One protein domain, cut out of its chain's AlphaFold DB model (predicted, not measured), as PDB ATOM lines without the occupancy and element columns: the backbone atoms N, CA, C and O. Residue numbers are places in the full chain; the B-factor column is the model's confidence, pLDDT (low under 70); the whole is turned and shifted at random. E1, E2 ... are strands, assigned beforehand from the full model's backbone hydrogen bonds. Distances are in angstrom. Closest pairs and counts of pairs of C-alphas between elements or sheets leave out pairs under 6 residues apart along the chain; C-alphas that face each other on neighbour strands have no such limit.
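Overview. This is residues 214 to 331 and 339 to 350 of the 350 residues of an uncharacterized protein of Clostridium sp. (UniProt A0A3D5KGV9). With little regular structure, the chain winds in stacked turns, a solenoid walled by sheet E1 E2 E3 E5 E7 E9 E10, mixed, and opposite it E4 E6 E8, parallel. The printed part has 130 residues with ten strands, E1 to E10 along the chain, and no named helix. The class is all strand, with 42 residues in named elements; it is compact, radius of gyration of the C-alphas 14.1 A, spanning 41 by 34 by 27 A.

Arrangement. E5, residues 261 to 266, is parallel to E7, 282 to 287 (N 264 and O 284, 2.8 A), and to E3, 241 to 244 (N 263 and O 242, 2.8 A). E9, 305 to 309, is antiparallel to E10, 343 to 347 (N 346 and O 306, 2.8 A). E1, 218 to 220, and E2, 225 to 228, form a hairpin (N 220 and O 225, 2.8 A). E6, 271 to 273, has parallel neighbours E4, 250 to 252 (N 273 and O 251, 2.8 A), and E8, 296 to 298 (N 298 and O 272, 2.8 A).

Along the chain. E7 measures 16.6 A and E5 15.6 A. E1 begins at C-alpha 218 (243.095, 212.174, 229.597); E10 ends at C-alpha 347 (228.627, 235.568, 242.326).

Size, cuts and confidence. Residues 332 to 338 are cut out, a gap of 8.8 A between C-alphas 331 and 339. The link E2 to E3 is long. Confidence is under 70 in 41 residues, among them 318 to 331.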
ATOM      1  N   ASN A 214     236.449 203.920 228.359       91.94
ATOM      2  CA  ASN A 214     236.543 204.398 226.978       91.94
ATOM      3  C   ASN A 214     236.048 205.848 226.826       91.94
ATOM      4  O   ASN A 214     235.410 206.199 225.831       91.94
ATOM      5  N   CYS A 215     236.305 206.698 227.828       93.31
ATOM      6  CA  CYS A 215     235.805 208.071 227.841       93.31
ATOM      7  C   CYS A 215     236.483 208.982 226.819       93.31
ATOM      8  O   CYS A 215     235.998 210.089 226.587       93.31
ATOM      9  N   ASN A 216     237.571 208.516 226.201       95.31
ATOM     10  CA  ASN A 216     238.262 209.209 225.125       95.31
ATOM     11  C   ASN A 216     238.765 210.591 225.583       95.31
ATOM     12  O   ASN A 216     238.474 211.623 224.972       95.31
ATOM     13  N   ALA A 217     239.438 210.605 226.736       96.19
ATOM     14  CA  ALA A 217     239.976 211.786 227.403       96.19
ATOM     15  C   ALA A 217     241.187 211.400 228.260       96.19
ATOM     16  O   ALA A 217     241.319 210.239 228.634       96.19
ATOM     17  N   ILE A 218     242.040 212.367 228.596       97.19
ATOM     18  CA  ILE A 218     243.095 212.174 229.597       97.19
ATOM     19  C   ILE A 218     242.554 212.602 230.957       97.19
ATOM     20  O   ILE A 218     242.129 213.751 231.142       97.19
ATOM     21  N   ILE A 219     242.583 211.665 231.898       96.56
ATOM     22  CA  ILE A 219     242.198 211.854 233.292       96.56
ATOM     23  C   ILE A 219     243.447 211.718 234.155       96.56
ATOM     24  O   ILE A 219     244.151 210.719 234.069       96.56
ATOM     25  N   ASP A 220     243.713 212.706 235.006       95.69
ATOM     26  CA  ASP A 220     244.608 212.537 236.150       95.69
ATOM     27  C   ASP A 220     243.930 211.590 237.145       95.69
ATOM     28  O   ASP A 220     242.915 211.931 237.768       95.69
ATOM     29  N   SER A 221     244.498 210.391 237.270       93.25
ATOM     30  CA  SER A 221     243.914 209.288 238.032       93.25
ATOM     31  C   SER A 221     243.815 209.594 239.522       93.25
ATOM     32  O   SER A 221     242.891 209.126 240.185       93.25
ATOM     33  N   LYS A 222     244.760 210.382 240.050       92.38
ATOM     34  CA  LYS A 222     244.850 210.717 241.474       92.38
ATOM     35  C   LYS A 222     243.837 211.788 241.856       92.38
ATOM     36  O   LYS A 222     243.245 211.715 242.929       92.38
ATOM     37  N   ASN A 223     243.680 212.795 241.002       90.69
ATOM     38  CA  ASN A 223     242.834 213.953 241.279       90.69
ATOM     39  C   ASN A 223     241.412 213.817 240.717       90.69
ATOM     40  O   ASN A 223     240.595 214.710 240.933       90.69
ATOM     41  N   GLU A 224     241.120 212.734 239.986       92.31
ATOM     42  CA  GLU A 224     239.868 212.546 239.241       92.31
ATOM     43  C   GLU A 224     239.551 213.779 238.387       92.31
ATOM     44  O   GLU A 224     238.430 214.303 238.388       92.31
ATOM     45  N   TYR A 225     240.585 214.279 237.707       92.06
ATOM     46  CA  TYR A 225     240.545 215.510 236.934       92.06
ATOM     47  C   TYR A 225     240.720 215.193 235.455       92.06
ATOM     48  O   TYR A 225     241.792 214.788 235.019       92.06
ATOM     49  N   MET A 226     239.658 215.371 234.673       93.94
ATOM     50  CA  MET A 226     239.707 215.251 233.213       93.94
ATOM     51  C   MET A 226     240.195 216.575 232.629       93.94
ATOM     52  O   MET A 226     239.568 217.593 232.907       93.94
ATOM     53  N   PHE A 227     241.271 216.586 231.840       89.69
ATOM     54  CA  PHE A 227     241.878 217.852 231.390       89.69
ATOM     55  C   PHE A 227     242.329 217.905 229.933       89.69
ATOM     56  O   PHE A 227     242.648 218.989 229.452       89.69
ATOM     57  N   VAL A 228     242.323 216.778 229.218       93.25
ATOM     58  CA  VAL A 228     242.418 216.769 227.753       93.25
ATOM     59  C   VAL A 228     241.232 216.000 227.209       93.25
ATOM     60  O   VAL A 228     241.034 214.830 227.527       93.25
ATOM     61  N   THR A 229     240.438 216.671 226.388       94.00
ATOM     62  CA  THR A 229     239.257 216.098 225.736       94.00
ATOM     63  C   THR A 229     239.472 216.037 224.227       94.00
ATOM     64  O   THR A 229     240.435 216.582 223.703       94.00
ATOM     65  N   CYS A 230     238.559 215.417 223.498       93.00
ATOM     66  CA  CYS A 230     238.537 215.361 222.046       93.00
ATOM     67  C   CYS A 230     237.084 215.335 221.547       93.00
ATOM     68  O   CYS A 230     236.136 215.289 222.336       93.00
ATOM     69  N   LYS A 231     236.888 215.342 220.228       89.06
ATOM     70  CA  LYS A 231     235.562 215.412 219.591       89.06
ATOM     71  C   LYS A 231     234.549 214.387 220.086       89.06
ATOM     72  O   LYS A 231     233.360 214.695 220.184       89.06
ATOM     73  N   ASN A 232     235.027 213.198 220.432       90.88
ATOM     74  CA  ASN A 232     234.200 212.071 220.839       90.88
ATOM     75  C   ASN A 232     234.316 211.769 222.346       90.88
ATOM     76  O   ASN A 232     234.031 210.646 222.758       90.88
ATOM     77  N   THR A 233     234.745 212.733 223.172       93.94
ATOM     78  CA  THR A 233     234.832 212.548 224.630       93.94
ATOM     79  C   THR A 233     233.465 212.280 225.257       93.94
ATOM     80  O   THR A 233     232.489 212.995 225.015       93.94
ATOM     81  N   LEU A 234     233.421 211.279 226.139       92.56
ATOM     82  CA  LEU A 234     232.281 210.974 226.996       92.56
ATOM     83  C   LEU A 234     232.548 211.499 228.409       92.56
ATOM     84  O   LEU A 234     233.478 211.070 229.084       92.56
ATOM     85  N   PHE A 235     231.701 212.410 228.887       91.56
ATOM     86  CA  PHE A 235     231.819 212.936 230.247       91.56
ATOM     87  C   PHE A 235     231.295 211.931 231.275       91.56
ATOM     88  O   PHE A 235     230.099 211.626 231.322       91.56
ATOM     89  N   LEU A 236     232.205 211.437 232.106       89.38
ATOM     90  CA  LEU A 236     231.953 210.428 233.131       89.38
ATOM     91  C   LEU A 236     231.293 211.028 234.381       89.38
ATOM     92  O   LEU A 236     231.459 212.212 234.672       89.38
ATOM     93  N   ASN A 237     230.520 210.230 235.127       88.94
ATOM     94  CA  ASN A 237     229.739 210.725 236.272       88.94
ATOM     95  C   ASN A 237     230.570 210.854 237.553       88.94
ATOM     96  O   ASN A 237     230.247 211.667 238.409       88.94
ATOM     97  N   GLU A 238     231.608 210.047 237.682       90.88
ATOM     98  CA  GLU A 238     232.513 209.944 238.824       90.88
ATOM     99  C   GLU A 238     233.511 211.106 238.913       90.88
ATOM    100  O   GLU A 238     234.074 211.349 239.969       90.88
ATOM    101  N   ILE A 239     233.692 211.863 237.832       93.12
ATOM    102  CA  ILE A 239     234.710 212.911 237.748       93.12
ATOM    103  C   ILE A 239     234.324 214.119 238.606       93.12
ATOM    104  O   ILE A 239     233.237 214.684 238.453       93.12
ATOM    105  N   THR A 240     235.232 214.543 239.487       91.81
ATOM    106  CA  THR A 240     234.979 215.613 240.468       91.81
ATOM    107  C   THR A 240     235.370 216.998 239.964       91.81
ATOM    108  O   THR A 240     234.791 217.995 240.409       91.81
ATOM    109  N   SER A 241     236.300 217.078 239.010       91.12
ATOM    110  CA  SER A 241     236.712 218.321 238.351       91.12
ATOM    111  C   SER A 241     237.005 218.074 236.877       91.12
ATOM    112  O   SER A 241     237.509 217.017 236.508       91.12
ATOM    113  N   MET A 242     236.698 219.041 236.014       92.25
ATOM    114  CA  MET A 242     236.933 218.899 234.575       92.25
ATOM    115  C   MET A 242     237.432 220.186 233.946       92.25
ATOM    116  O   MET A 242     236.976 221.276 234.285       92.25
ATOM    117  N   CYS A 243     238.310 220.024 232.971       89.69
ATOM    118  CA  CYS A 243     238.729 221.027 232.027       89.69
ATOM    119  C   CYS A 243     238.512 220.489 230.610       89.69
ATOM    120  O   CYS A 243     238.979 219.411 230.251       89.69
ATOM    121  N   VAL A 244     237.737 221.230 229.823       90.00
ATOM    122  CA  VAL A 244     237.405 220.896 228.437       90.00
ATOM    123  C   VAL A 244     238.230 221.802 227.530       90.00
ATOM    124  O   VAL A 244     238.018 223.013 227.534       90.00
ATOM    125  N   THR A 245     239.178 221.230 226.786       83.88
ATOM    126  CA  THR A 245     240.270 221.973 226.115       83.88
ATOM    127  C   THR A 245     240.277 221.891 224.588       83.88
ATOM    128  O   THR A 245     241.001 222.646 223.943       83.88
ATOM    129  N   ASN A 246     239.506 220.980 223.990       83.62
ATOM    130  CA  ASN A 246     239.536 220.696 222.547       83.62
ATOM    131  C   ASN A 246     238.126 220.742 221.949       83.62
ATOM    132  O   ASN A 246     237.162 221.101 222.627       83.62
ATOM    133  N   ASN A 247     238.008 220.384 220.667       81.50
ATOM    134  CA  ASN A 247     236.783 220.493 219.885       81.50
ATOM    135  C   ASN A 247     235.653 219.555 220.359       81.50
ATOM    136  O   ASN A 247     235.372 218.558 219.706       81.50
ATOM    137  N   VAL A 248     235.005 219.852 221.487       87.75
ATOM    138  CA  VAL A 248     233.845 219.109 221.988       87.75
ATOM    139  C   VAL A 248     232.557 219.819 221.554       87.75
ATOM    140  O   VAL A 248     232.291 220.927 222.017       87.75
ATOM    141  N   PRO A 249     231.680 219.190 220.747       84.19
ATOM    142  CA  PRO A 249     230.516 219.877 220.180       84.19
ATOM    143  C   PRO A 249     229.473 220.281 221.232       84.19
ATOM    144  O   PRO A 249     228.766 221.281 221.067       84.19
ATOM    145  N   LYS A 250     229.328 219.480 222.296       87.94
ATOM    146  CA  LYS A 250     228.362 219.701 223.379       87.94
ATOM    147  C   LYS A 250     228.917 219.186 224.699       87.94
ATOM    148  O   LYS A 250     229.321 218.032 224.786       87.94
ATOM    149  N   VAL A 251     228.811 219.997 225.746       90.50
ATOM    150  CA  VAL A 251     229.072 219.567 227.123       90.50
ATOM    151  C   VAL A 251     227.732 219.348 227.809       90.50
ATOM    152  O   VAL A 251     226.930 220.276 227.913       90.50
ATOM    153  N   LYS A 252     227.451 218.119 228.255       90.94
ATOM    154  CA  LYS A 252     226.198 217.785 228.943       90.94
ATOM    155  C   LYS A 252     226.473 216.961 230.191       90.94
ATOM    156  O   LYS A 252     226.893 215.815 230.081       90.94
ATOM    157  N   LEU A 253     226.148 217.517 231.357       90.56
ATOM    158  CA  LEU A 253     226.334 216.848 232.646       90.56
ATOM    159  C   LEU A 253     224.987 216.533 233.306       90.56
ATOM    160  O   LEU A 253     224.083 217.370 233.385       90.56
ATOM    161  N   GLY A 254     224.836 215.282 233.742       86.25
ATOM    162  CA  GLY A 254     223.610 214.756 234.346       86.25
ATOM    163  C   GLY A 254     223.546 214.911 235.869       86.25
ATOM    164  O   GLY A 254     224.509 215.310 236.512       86.25
ATOM    165  N   LYS A 255     222.409 214.513 236.460       85.19
ATOM    166  CA  LYS A 255     222.170 214.553 237.921       85.19
ATOM    167  C   LYS A 255     223.150 213.729 238.747       85.19
ATOM    168  O   LYS A 255     223.398 214.069 239.893       85.19
ATOM    169  N   LYS A 256     223.673 212.644 238.175       89.56
ATOM    170  CA  LYS A 256     224.618 211.746 238.848       89.56
ATOM    171  C   LYS A 256     226.073 212.203 238.723       89.56
ATOM    172  O   LYS A 256     226.936 211.569 239.310       89.56
ATOM    173  N   ASN A 257     226.337 213.256 237.948       91.50
ATOM    174  CA  ASN A 257     227.686 213.747 237.734       91.50
ATOM    175  C   ASN A 257     228.190 214.492 238.981       91.50
ATOM    176  O   ASN A 257     227.483 215.356 239.509       91.50
ATOM    177  N   GLN A 258     229.388 214.140 239.442       92.25
ATOM    178  CA  GLN A 258     230.004 214.623 240.678       92.25
ATOM    179  C   GLN A 258     230.887 215.863 240.479       92.25
ATOM    180  O   GLN A 258     231.483 216.346 241.443       92.25
ATOM    181  N   CYS A 259     230.951 216.405 239.260       93.50
ATOM    182  CA  CYS A 259     231.802 217.537 238.936       93.50
ATOM    183  C   CYS A 259     231.388 218.773 239.742       93.50
ATOM    184  O   CYS A 259     230.282 219.296 239.594       93.50
ATOM    185  N   LYS A 260     232.289 219.240 240.610       93.06
ATOM    186  CA  LYS A 260     232.118 220.434 241.449       93.06
ATOM    187  C   LYS A 260     232.648 221.687 240.760       93.06
ATOM    188  O   LYS A 260     232.123 222.777 241.005       93.06
ATOM    189  N   SER A 261     233.656 221.526 239.903       92.44
ATOM    190  CA  SER A 261     234.294 222.598 239.143       92.44
ATOM    191  C   SER A 261     234.488 222.185 237.689       92.44
ATOM    192  O   SER A 261     235.198 221.220 237.406       92.44
ATOM    193  N   LEU A 262     233.879 222.941 236.778       92.38
ATOM    194  CA  LEU A 262     234.012 222.755 235.338       92.38
ATOM    195  C   LEU A 262     234.643 224.003 234.722       92.38
ATOM    196  O   LEU A 262     234.065 225.085 234.800       92.38
ATOM    197  N   THR A 263     235.781 223.827 234.064       89.19
ATOM    198  CA  THR A 263     236.374 224.821 233.171       89.19
ATOM    199  C   THR A 263     236.133 224.389 231.732       89.19
ATOM    200  O   THR A 263     236.407 223.253 231.355       89.19
ATOM    201  N   VAL A 264     235.603 225.290 230.917       87.38
ATOM    202  CA  VAL A 264     235.416 225.083 229.485       87.38
ATOM    203  C   VAL A 264     236.215 226.144 228.751       87.38
ATOM    204  O   VAL A 264     235.856 227.322 228.770       87.38
ATOM    205  N   HIS A 265     237.284 225.718 228.087       79.75
ATOM    206  CA  HIS A 265     237.961 226.552 227.111       79.75
ATOM    207  C   HIS A 265     237.174 226.448 225.803       79.75
ATOM    208  O   HIS A 265     237.079 225.403 225.158       79.75
ATOM    209  N   SER A 266     236.487 227.531 225.480       61.69
ATOM    210  CA  SER A 266     235.500 227.613 224.413       61.69
ATOM    211  C   SER A 266     236.211 227.746 223.088       61.69
ATOM    212  O   SER A 266     236.442 228.847 222.595       61.69
ATOM    213  N   TYR A 267     236.548 226.599 222.516       65.06
ATOM    214  CA  TYR A 267     237.009 226.540 221.138       65.06
ATOM    215  C   TYR A 267     235.899 226.085 220.195       65.06
ATOM    216  O   TYR A 267     235.936 226.449 219.028       65.06
ATOM    217  N   THR A 268     234.878 225.365 220.692       62.25
ATOM    218  CA  THR A 268     233.754 224.836 219.878       62.25
ATOM    219  C   THR A 268     232.428 224.464 220.567       62.25
ATOM    220  O   THR A 268     231.469 224.245 219.815       62.25
ATOM    221  N   PRO A 269     232.277 224.327 221.909       75.81
ATOM    222  CA  PRO A 269     231.024 223.808 222.445       75.81
ATOM    223  C   PRO A 269     229.895 224.805 222.204       75.81
ATOM    224  O   PRO A 269     229.757 225.813 222.894       75.81
ATOM    225  N   LYS A 270     229.029 224.480 221.241       82.38
ATOM    226  CA  LYS A 270     227.837 225.275 220.923       82.38
ATOM    227  C   LYS A 270     226.867 225.293 222.096       82.38
ATOM    228  O   LYS A 270     226.154 226.267 222.318       82.38
ATOM    229  N   ILE A 271     226.817 224.185 222.836       86.00
ATOM    230  CA  ILE A 271     225.883 223.987 223.937       86.00
ATOM    231  C   ILE A 271     226.626 223.471 225.161       86.00
ATOM    232  O   ILE A 271     227.236 222.400 225.123       86.00
ATOM    233  N   ILE A 272     226.472 224.191 226.268       89.50
ATOM    234  CA  ILE A 272     226.871 223.757 227.604       89.50
ATOM    235  C   ILE A 272     225.581 223.556 228.412       89.50
ATOM    236  O   ILE A 272     224.960 224.520 228.858       89.50
ATOM    237  N   ASP A 273     225.135 222.305 228.560       89.94
ATOM    238  CA  ASP A 273     223.960 221.928 229.357       89.94
ATOM    239  C   ASP A 273     224.357 221.250 230.665       89.94
ATOM    240  O   ASP A 273     224.483 220.027 230.758       89.94
ATOM    241  N   VAL A 274     224.511 222.076 231.696       91.50
ATOM    242  CA  VAL A 274     224.858 221.655 233.056       91.50
ATOM    243  C   VAL A 274     223.698 221.834 234.039       91.50
ATOM    244  O   VAL A 274     223.867 221.591 235.227       91.50
ATOM    245  N   ARG A 275     222.480 222.158 233.564       87.62
ATOM    246  CA  ARG A 275     221.264 222.338 234.397       87.62
ATOM    247  C   ARG A 275     220.994 221.200 235.361       87.62
ATOM    248  O   ARG A 275     220.402 221.400 236.416       87.62
ATOM    249  N   ARG A 276     221.331 219.981 234.938       88.56
ATOM    250  CA  ARG A 276     221.066 218.768 235.705       88.56
ATOM    251  C   ARG A 276     222.205 218.417 236.655       88.56
ATOM    252  O   ARG A 276     221.963 217.575 237.501       88.56
ATOM    253  N   CYS A 277     223.382 219.035 236.564       90.69
ATOM    254  CA  CYS A 277     224.509 218.751 237.449       90.69
ATOM    255  C   CYS A 277     224.347 219.508 238.774       90.69
ATOM    256  O   CYS A 277     224.741 220.664 238.909       90.69
ATOM    257  N   SER A 278     223.727 218.861 239.761       89.00
ATOM    258  CA  SER A 278     223.474 219.457 241.081       89.00
ATOM    259  C   SER A 278     224.735 219.636 241.933       89.00
ATOM    260  O   SER A 278     224.724 220.438 242.868       89.00
ATOM    261  N   ALA A 279     225.804 218.892 241.630       92.06
ATOM    262  CA  ALA A 279     227.086 218.985 242.326       92.06
ATOM    263  C   ALA A 279     227.900 220.225 241.922       92.06
ATOM    264  O   ALA A 279     228.712 220.695 242.721       92.06
ATOM    265  N   LEU A 280     227.656 220.780 240.729       92.44
ATOM    266  CA  LEU A 280     228.454 221.864 240.166       92.44
ATOM    267  C   LEU A 280     228.299 223.155 240.973       92.44
ATOM    268  O   LEU A 280     227.199 223.692 241.109       92.44
ATOM    269  N   LYS A 281     229.422 223.661 241.491       90.19
ATOM    270  CA  LYS A 281     229.504 224.915 242.256       90.19
ATOM    271  C   LYS A 281     230.222 226.016 241.498       90.19
ATOM    272  O   LYS A 281     229.850 227.176 241.657       90.19
ATOM    273  N   ARG A 282     231.192 225.661 240.655       88.94
ATOM    274  CA  ARG A 282     231.966 226.601 239.843       88.94
ATOM    275  C   ARG A 282     231.903 226.220 238.372       88.94
ATOM    276  O   ARG A 282     232.160 225.071 238.019       88.94
ATOM    277  N   LEU A 283     231.587 227.197 237.535       88.56
ATOM    278  CA  LEU A 283     231.669 227.097 236.087       88.56
ATOM    279  C   LEU A 283     232.535 228.240 235.568       88.56
ATOM    280  O   LEU A 283     232.192 229.403 235.758       88.56
ATOM    281  N   THR A 284     233.631 227.898 234.903       86.25
ATOM    282  CA  THR A 284     234.479 228.849 234.187       86.25
ATOM    283  C   THR A 284     234.346 228.598 232.695       86.25
ATOM    284  O   THR A 284     234.478 227.465 232.243       86.25
ATOM    285  N   ILE A 285     234.088 229.646 231.924       82.94
ATOM    286  CA  ILE A 285     234.000 229.600 230.469       82.94
ATOM    287  C   ILE A 285     234.948 230.665 229.922       82.94
ATOM    288  O   ILE A 285     234.661 231.859 230.001       82.94
ATOM    289  N   SER A 286     236.084 230.240 229.373       76.94
ATOM    290  CA  SER A 286     237.012 231.136 228.677       76.94
ATOM    291  C   SER A 286     236.783 231.042 227.168       76.94
ATOM    292  O   SER A 286     236.528 229.951 226.679       76.94
ATOM    293  N   SER A 287     236.864 232.136 226.414       66.06
ATOM    294  CA  SER A 287     236.693 232.156 224.948       66.06
ATOM    295  C   SER A 287     237.802 232.983 224.298       66.06
ATOM    296  O   SER A 287     238.224 233.987 224.877       66.06
ATOM    297  N   ASN A 288     238.275 232.575 223.114       59.03
ATOM    298  CA  ASN A 288     239.293 233.306 222.351       59.03
ATOM    299  C   ASN A 288     238.669 234.090 221.172       59.03
ATOM    300  O   ASN A 288     237.622 233.714 220.655       59.03
ATOM    301  N   HIS A 289     239.320 235.176 220.744       50.09
ATOM    302  CA  HIS A 289     238.815 236.241 219.855       50.09
ATOM    303  C   HIS A 289     238.349 235.831 218.439       50.09
ATOM    304  O   HIS A 289     237.798 236.675 217.735       50.09
ATOM    305  N   TYR A 290     238.550 234.583 218.004       49.94
ATOM    306  CA  TYR A 290     238.565 234.233 216.574       49.94
ATOM    307  C   TYR A 290     237.627 233.084 216.137       49.94
ATOM    308  O   TYR A 290     237.714 232.652 214.989       49.94
ATOM    309  N   GLN A 291     236.754 232.539 217.000       51.88
ATOM    310  CA  GLN A 291     236.002 231.289 216.730       51.88
ATOM    311  C   GLN A 291     234.593 231.284 217.390       51.88
ATOM    312  O   GLN A 291     234.343 232.114 218.264       51.88
ATOM    313  N   PRO A 292     233.629 230.439 216.942       52.09
ATOM    314  CA  PRO A 292     232.196 230.753 217.002       52.09
ATOM    315  C   PRO A 292     231.615 230.878 218.415       52.09
ATOM    316  O   PRO A 292     231.930 230.110 219.321       52.09
ATOM    317  N   GLU A 293     230.690 231.832 218.555       64.69
ATOM    318  CA  GLU A 293     229.984 232.145 219.796       64.69
ATOM    319  C   GLU A 293     229.249 230.925 220.363       64.69
ATOM    320  O   GLU A 293     228.477 230.256 219.670       64.69
ATOM    321  N   ILE A 294     229.420 230.679 221.662       74.50
ATOM    322  CA  ILE A 294     228.600 229.725 222.412       74.50
ATOM    323  C   ILE A 294     227.121 230.054 222.175       74.50
ATOM    324  O   ILE A 294     226.635 231.128 222.533       74.50
ATOM    325  N   GLU A 295     226.376 229.118 221.589       79.75
ATOM    326  CA  GLU A 295     224.973 229.341 221.235       79.75
ATOM    327  C   GLU A 295     224.071 229.297 222.472       79.75
ATOM    328  O   GLU A 295     223.017 229.942 222.510       79.75
ATOM    329  N   LYS A 296     224.442 228.488 223.472       81.81
ATOM    330  CA  LYS A 296     223.589 228.246 224.633       81.81
ATOM    331  C   LYS A 296     224.356 227.726 225.846       81.81
ATOM    332  O   LYS A 296     224.931 226.640 225.804       81.81
ATOM    333  N   VAL A 297     224.229 228.426 226.969       84.69
ATOM    334  CA  VAL A 297     224.665 227.949 228.291       84.69
ATOM    335  C   VAL A 297     223.444 227.766 229.176       84.69
ATOM    336  O   VAL A 297     222.581 228.635 229.253       84.69
ATOM    337  N   LEU A 298     223.339 226.617 229.826       82.88
ATOM    338  CA  LEU A 298     222.196 226.234 230.640       82.88
ATOM    339  C   LEU A 298     222.695 225.850 232.034       82.88
ATOM    340  O   LEU A 298     223.315 224.799 232.200       82.88
ATOM    341  N   LEU A 299     222.409 226.698 233.023       85.81
ATOM    342  CA  LEU A 299     223.017 226.647 234.359       85.81
ATOM    343  C   LEU A 299     222.193 225.822 235.368       85.81
ATOM    344  O   LEU A 299     220.961 225.833 235.287       85.81
ATOM    345  N   PRO A 300     222.821 225.124 236.337       86.44
ATOM    346  CA  PRO A 300     222.107 224.473 237.430       86.44
ATOM    347  C   PRO A 300     221.652 225.498 238.476       86.44
ATOM    348  O   PRO A 300     222.273 226.540 238.660       86.44
ATOM    349  N   SER A 301     220.592 225.174 239.219       80.06
ATOM    350  CA  SER A 301     220.041 226.054 240.262       80.06
ATOM    351  C   SER A 301     220.947 226.231 241.487       80.06
ATOM    352  O   SER A 301     220.696 227.118 242.291       80.06
ATOM    353  N   GLY A 302     221.955 225.370 241.663       79.75
ATOM    354  CA  GLY A 302     222.868 225.368 242.814       79.75
ATOM    355  C   GLY A 302     224.279 225.885 242.521       79.75
ATOM    356  O   GLY A 302     225.172 225.623 243.335       79.75
ATOM    357  N   LEU A 303     224.480 226.541 241.370       84.00
ATOM    358  CA  LEU A 303     225.754 227.145 240.974       84.00
ATOM    359  C   LEU A 303     226.079 228.330 241.892       84.00
ATOM    360  O   LEU A 303     225.193 229.114 242.215       84.00
ATOM    361  N   GLN A 304     227.337 228.455 242.312       83.19
ATOM    362  CA  GLN A 304     227.792 229.536 243.195       83.19
ATOM    363  C   GLN A 304     228.631 230.560 242.434       83.19
ATOM    364  O   GLN A 304     228.439 231.759 242.602       83.19
ATOM    365  N   PHE A 305     229.527 230.079 241.573       80.50
ATOM    366  CA  PHE A 305     230.462 230.907 240.825       80.50
ATOM    367  C   PHE A 305     230.315 230.639 239.335       80.50
ATOM    368  O   PHE A 305     230.444 229.494 238.889       80.50
ATOM    369  N   LEU A 306     230.077 231.700 238.575       82.19
ATOM    370  CA  LEU A 306     230.117 231.682 237.124       82.19
ATOM    371  C   LEU A 306     231.127 232.727 236.660       82.19
ATOM    372  O   LEU A 306     230.900 233.920 236.824       82.19
ATOM    373  N   LEU A 307     232.233 232.268 236.084       78.88
ATOM    374  CA  LEU A 307     233.237 233.125 235.472       78.88
ATOM    375  C   LEU A 307     233.149 232.963 233.963       78.88
ATOM    376  O   LEU A 307     233.309 231.853 233.455       78.88
ATOM    377  N   VAL A 308     232.890 234.046 233.241       75.38
ATOM    378  CA  VAL A 308     232.762 233.983 231.784       75.38
ATOM    379  C   VAL A 308     233.522 235.126 231.136       75.38
ATOM    380  O   VAL A 308     233.316 236.285 231.482       75.38
ATOM    381  N   SER A 309     234.377 234.810 230.167       70.88
ATOM    382  CA  SER A 309     234.949 235.810 229.263       70.88
ATOM    383  C   SER A 309     234.221 235.771 227.925       70.88
ATOM    384  O   SER A 309     234.062 234.688 227.359       70.88
ATOM    385  N   LYS A 310     233.874 236.937 227.372       63.59
ATOM    386  CA  LYS A 310     233.490 237.081 225.952       63.59
ATOM    387  C   LYS A 310     232.337 236.156 225.497       63.59
ATOM    388  O   LYS A 310     232.340 235.666 224.372       63.59
ATOM    389  N   VAL A 311     231.332 235.928 226.351       65.88
ATOM    390  CA  VAL A 311     230.062 235.267 225.977       65.88
ATOM    391  C   VAL A 311     228.929 236.274 226.095       65.88
ATOM    392  O   VAL A 311     228.778 236.922 227.131       65.88
ATOM    393  N   ALA A 312     228.114 236.390 225.047       65.69
ATOM    394  CA  ALA A 312     226.979 237.302 225.049       65.69
ATOM    395  C   ALA A 312     225.951 236.903 226.138       65.69
ATOM    396  O   ALA A 312     225.507 235.748 226.160       65.69
ATOM    397  N   PRO A 313     225.525 237.830 227.025       65.06
ATOM    398  CA  PRO A 313     224.628 237.519 228.145       65.06
ATOM    399  C   PRO A 313     223.322 236.817 227.739       65.06
ATOM    400  O   PRO A 313     222.846 235.924 228.434       65.06
ATOM    401  N   ASN A 314     222.772 237.142 226.563       65.44
ATOM    402  CA  ASN A 314     221.542 236.542 226.029       65.44
ATOM    403  C   ASN A 314     221.649 235.035 225.707       65.44
ATOM    404  O   ASN A 314     220.624 234.370 225.515       65.44
ATOM    405  N   LYS A 315     222.863 234.476 225.639       70.44
ATOM    406  CA  LYS A 315     223.111 233.040 225.421       70.44
ATOM    407  C   LYS A 315     223.056 232.235 226.722       70.44
ATOM    408  O   LYS A 315     222.900 231.010 226.678       70.44
ATOM    409  N   ILE A 316     223.150 232.902 227.872       73.19
ATOM    410  CA  ILE A 316     223.143 232.283 229.197       73.19
ATOM    411  C   ILE A 316     221.697 232.190 229.695       73.19
ATOM    412  O   ILE A 316     220.998 233.186 229.849       73.19
ATOM    413  N   LYS A 317     221.219 230.966 229.937       71.56
ATOM    414  CA  LYS A 317     219.863 230.676 230.416       71.56
ATOM    415  C   LYS A 317     219.919 230.012 231.793       71.56
ATOM    416  O   LYS A 317     220.318 228.853 231.924       71.56
ATOM    417  N   GLY A 318     219.470 230.734 232.813       59.12
ATOM    418  CA  GLY A 318     219.414 230.297 234.208       59.12
ATOM    419  C   GLY A 318     219.129 231.480 235.132       59.12
ATOM    420  O   GLY A 318     219.135 232.622 234.679       59.12
ATOM    421  N   LYS A 319     218.863 231.219 236.418       53.03
ATOM    422  CA  LYS A 319     218.730 232.287 237.416       53.03
ATOM    423  C   LYS A 319     220.131 232.835 237.712       53.03
ATOM    424  O   LYS A 319     220.852 232.252 238.514       53.03
ATOM    425  N   LEU A 320     220.526 233.896 237.009       51.09
ATOM    426  CA  LEU A 320     221.686 234.700 237.379       51.09
ATOM    427  C   LEU A 320     221.262 235.572 238.551       51.09
ATOM    428  O   LEU A 320     220.232 236.245 238.501       51.09
ATOM    429  N   ILE A 321     222.011 235.483 239.634       44.56
ATOM    430  CA  ILE A 321     221.773 236.287 240.813       44.56
ATOM    431  C   ILE A 321     222.833 237.388 240.768       44.56
ATOM    432  O   ILE A 321     224.014 237.090 240.872       44.56
ATOM    433  N   LYS A 322     222.370 238.619 240.511       41.50
ATOM    434  CA  LYS A 322     223.119 239.877 240.323       41.50
ATOM    435  C   LYS A 322     224.067 239.975 239.113       41.50
ATOM    436  O   LYS A 322     225.147 239.401 239.085       41.50
ATOM    437  N   ASP A 323     223.695 240.845 238.172       39.22
ATOM    438  CA  ASP A 323     224.619 241.519 237.252       39.22
ATOM    439  C   ASP A 323     225.435 242.568 238.032       39.22
ATOM    440  O   ASP A 323     225.078 243.744 238.074       39.22
ATOM    441  N   GLU A 324     226.530 242.171 238.675       39.03
ATOM    442  CA  GLU A 324     227.569 243.127 239.070       39.03
ATOM    443  C   GLU A 324     228.730 242.979 238.080       39.03
ATOM    444  O   GLU A 324     229.421 241.964 238.042       39.03
ATOM    445  N   LYS A 325     228.923 243.984 237.214       36.34
ATOM    446  CA  LYS A 325     230.155 244.113 236.425       36.34
ATOM    447  C   LYS A 325     231.311 244.311 237.406       36.34
ATOM    448  O   LYS A 325     231.468 245.405 237.941       36.34
ATOM    449  N   ILE A 326     232.112 243.278 237.633       37.84
ATOM    450  CA  ILE A 326     233.351 243.382 238.403       37.84
ATOM    451  C   ILE A 326     234.517 243.391 237.410       37.84
ATOM    452  O   ILE A 326     234.857 242.363 236.833       37.84
ATOM    453  N   GLU A 327     235.131 244.557 237.201       34.25
ATOM    454  CA  GLU A 327     236.471 244.652 236.611       34.25
ATOM    455  C   GLU A 327     237.493 244.201 237.666       34.25
ATOM    456  O   GLU A 327     237.994 245.012 238.450       34.25
ATOM    457  N   ASP A 328     237.782 242.898 237.753       34.94
ATOM    458  CA  ASP A 328     238.761 242.406 238.726       34.94
ATOM    459  C   ASP A 328     240.202 242.497 238.191       34.94
ATOM    460  O   ASP A 328     240.689 241.639 237.455       34.94
ATOM    461  N   LYS A 329     240.923 243.537 238.628       30.88
ATOM    462  CA  LYS A 329     242.360 243.742 238.362       30.88
ATOM    463  C   LYS A 329     243.287 242.767 239.120       30.88
ATOM    464  O   LYS A 329     244.504 242.905 239.008       30.88
ATOM    465  N   ARG A 330     242.776 241.813 239.921       30.86
ATOM    466  CA  ARG A 330     243.600 240.925 240.780       30.86
ATOM    467  C   ARG A 330     243.884 239.533 240.207       30.86
ATOM    468  O   ARG A 330     244.823 238.890 240.677       30.86
ATOM    469  N   TYR A 331     243.141 239.068 239.199       32.12
ATOM    470  CA  TYR A 331     243.346 237.733 238.605       32.12
ATOM    471  C   TYR A 331     244.549 237.636 237.646       32.12
ATOM    472  O   TYR A 331     244.959 236.532 237.293       32.12
ATOM    473  N   PRO A 339     246.218 240.490 230.007       35.38
ATOM    474  CA  PRO A 339     245.541 241.417 230.910       35.38
ATOM    475  C   PRO A 339     244.382 242.199 230.265       35.38
ATOM    476  O   PRO A 339     243.655 242.876 230.993       35.38
ATOM    477  N   GLU A 340     244.171 242.104 228.946       38.00
ATOM    478  CA  GLU A 340     243.125 242.857 228.237       38.00
ATOM    479  C   GLU A 340     241.804 242.096 228.028       38.00
ATOM    480  O   GLU A 340     240.848 242.638 227.470       38.00
ATOM    481  N   THR A 341     241.684 240.845 228.486       42.00
ATOM    482  CA  THR A 341     240.430 240.087 228.337       42.00
ATOM    483  C   THR A 341     239.479 240.330 229.520       42.00
ATOM    484  O   THR A 341     239.740 239.817 230.610       42.00
ATOM    485  N   PRO A 342     238.344 241.043 229.348       41.72
ATOM    486  CA  PRO A 342     237.400 241.266 230.436       41.72
ATOM    487  C   PRO A 342     236.701 239.953 230.805       41.72
ATOM    488  O   PRO A 342     236.068 239.297 229.969       41.72
ATOM    489  N   PHE A 343     236.802 239.583 232.077       42.44
ATOM    490  CA  PHE A 343     236.011 238.521 232.678       42.44
ATOM    491  C   PHE A 343     234.835 239.132 233.435       42.44
ATOM    492  O   PHE A 343     234.979 240.154 234.098       42.44
ATOM    493  N   ILE A 344     233.673 238.489 233.349       47.34
ATOM    494  CA  ILE A 344     232.539 238.776 234.224       47.34
ATOM    495  C   ILE A 344     232.509 237.652 235.258       47.34
ATOM    496  O   ILE A 344     232.208 236.503 234.917       47.34
ATOM    497  N   GLU A 345     232.870 237.960 236.504       47.25
ATOM    498  CA  GLU A 345     232.615 237.073 237.641       47.25
ATOM    499  C   GLU A 345     231.222 237.379 238.191       47.25
ATOM    500  O   GLU A 345     230.961 238.468 238.693       47.25
ATOM    501  N   ILE A 346     230.320 236.407 238.087       54.19
ATOM    502  CA  ILE A 346     228.975 236.485 238.649       54.19
ATOM    503  C   ILE A 346     228.961 235.612 239.902       54.19
ATOM    504  O   ILE A 346     229.023 234.379 239.821       54.19
ATOM    505  N   ASN A 347     228.887 236.255 241.068       51.09
ATOM    506  CA  ASN A 347     228.627 235.568 242.326       51.09
ATOM    507  C   ASN A 347     227.118 235.354 242.466       51.09
ATOM    508  O   ASN A 347     226.367 236.292 242.706       51.09
ATOM    509  N   ILE A 348     226.681 234.102 242.330       54.09
ATOM    510  CA  ILE A 348     225.260 233.741 242.288       54.09
ATOM    511  C   ILE A 348     224.669 233.621 243.720       54.09
ATOM    512  O   ILE A 348     223.548 233.159 243.903       54.09
ATOM    513  N   GLN A 349     225.376 234.049 244.776       42.19
ATOM    514  CA  GLN A 349     224.840 234.055 246.145       42.19
ATOM    515  C   GLN A 349     224.191 235.393 246.541       42.19
ATOM    516  O   GLN A 349     224.848 236.248 247.129       42.19
ATOM    517  N   GLN A 350     222.887 235.516 246.246       38.56
ATOM    518  CA  GLN A 350     221.796 236.171 247.012       38.56
ATOM    519  C   GLN A 350     220.456 236.172 246.255       38.56
ATOM    520  O   GLN A 350     220.178 237.118 245.485       38.56
TER     521      GLN A 350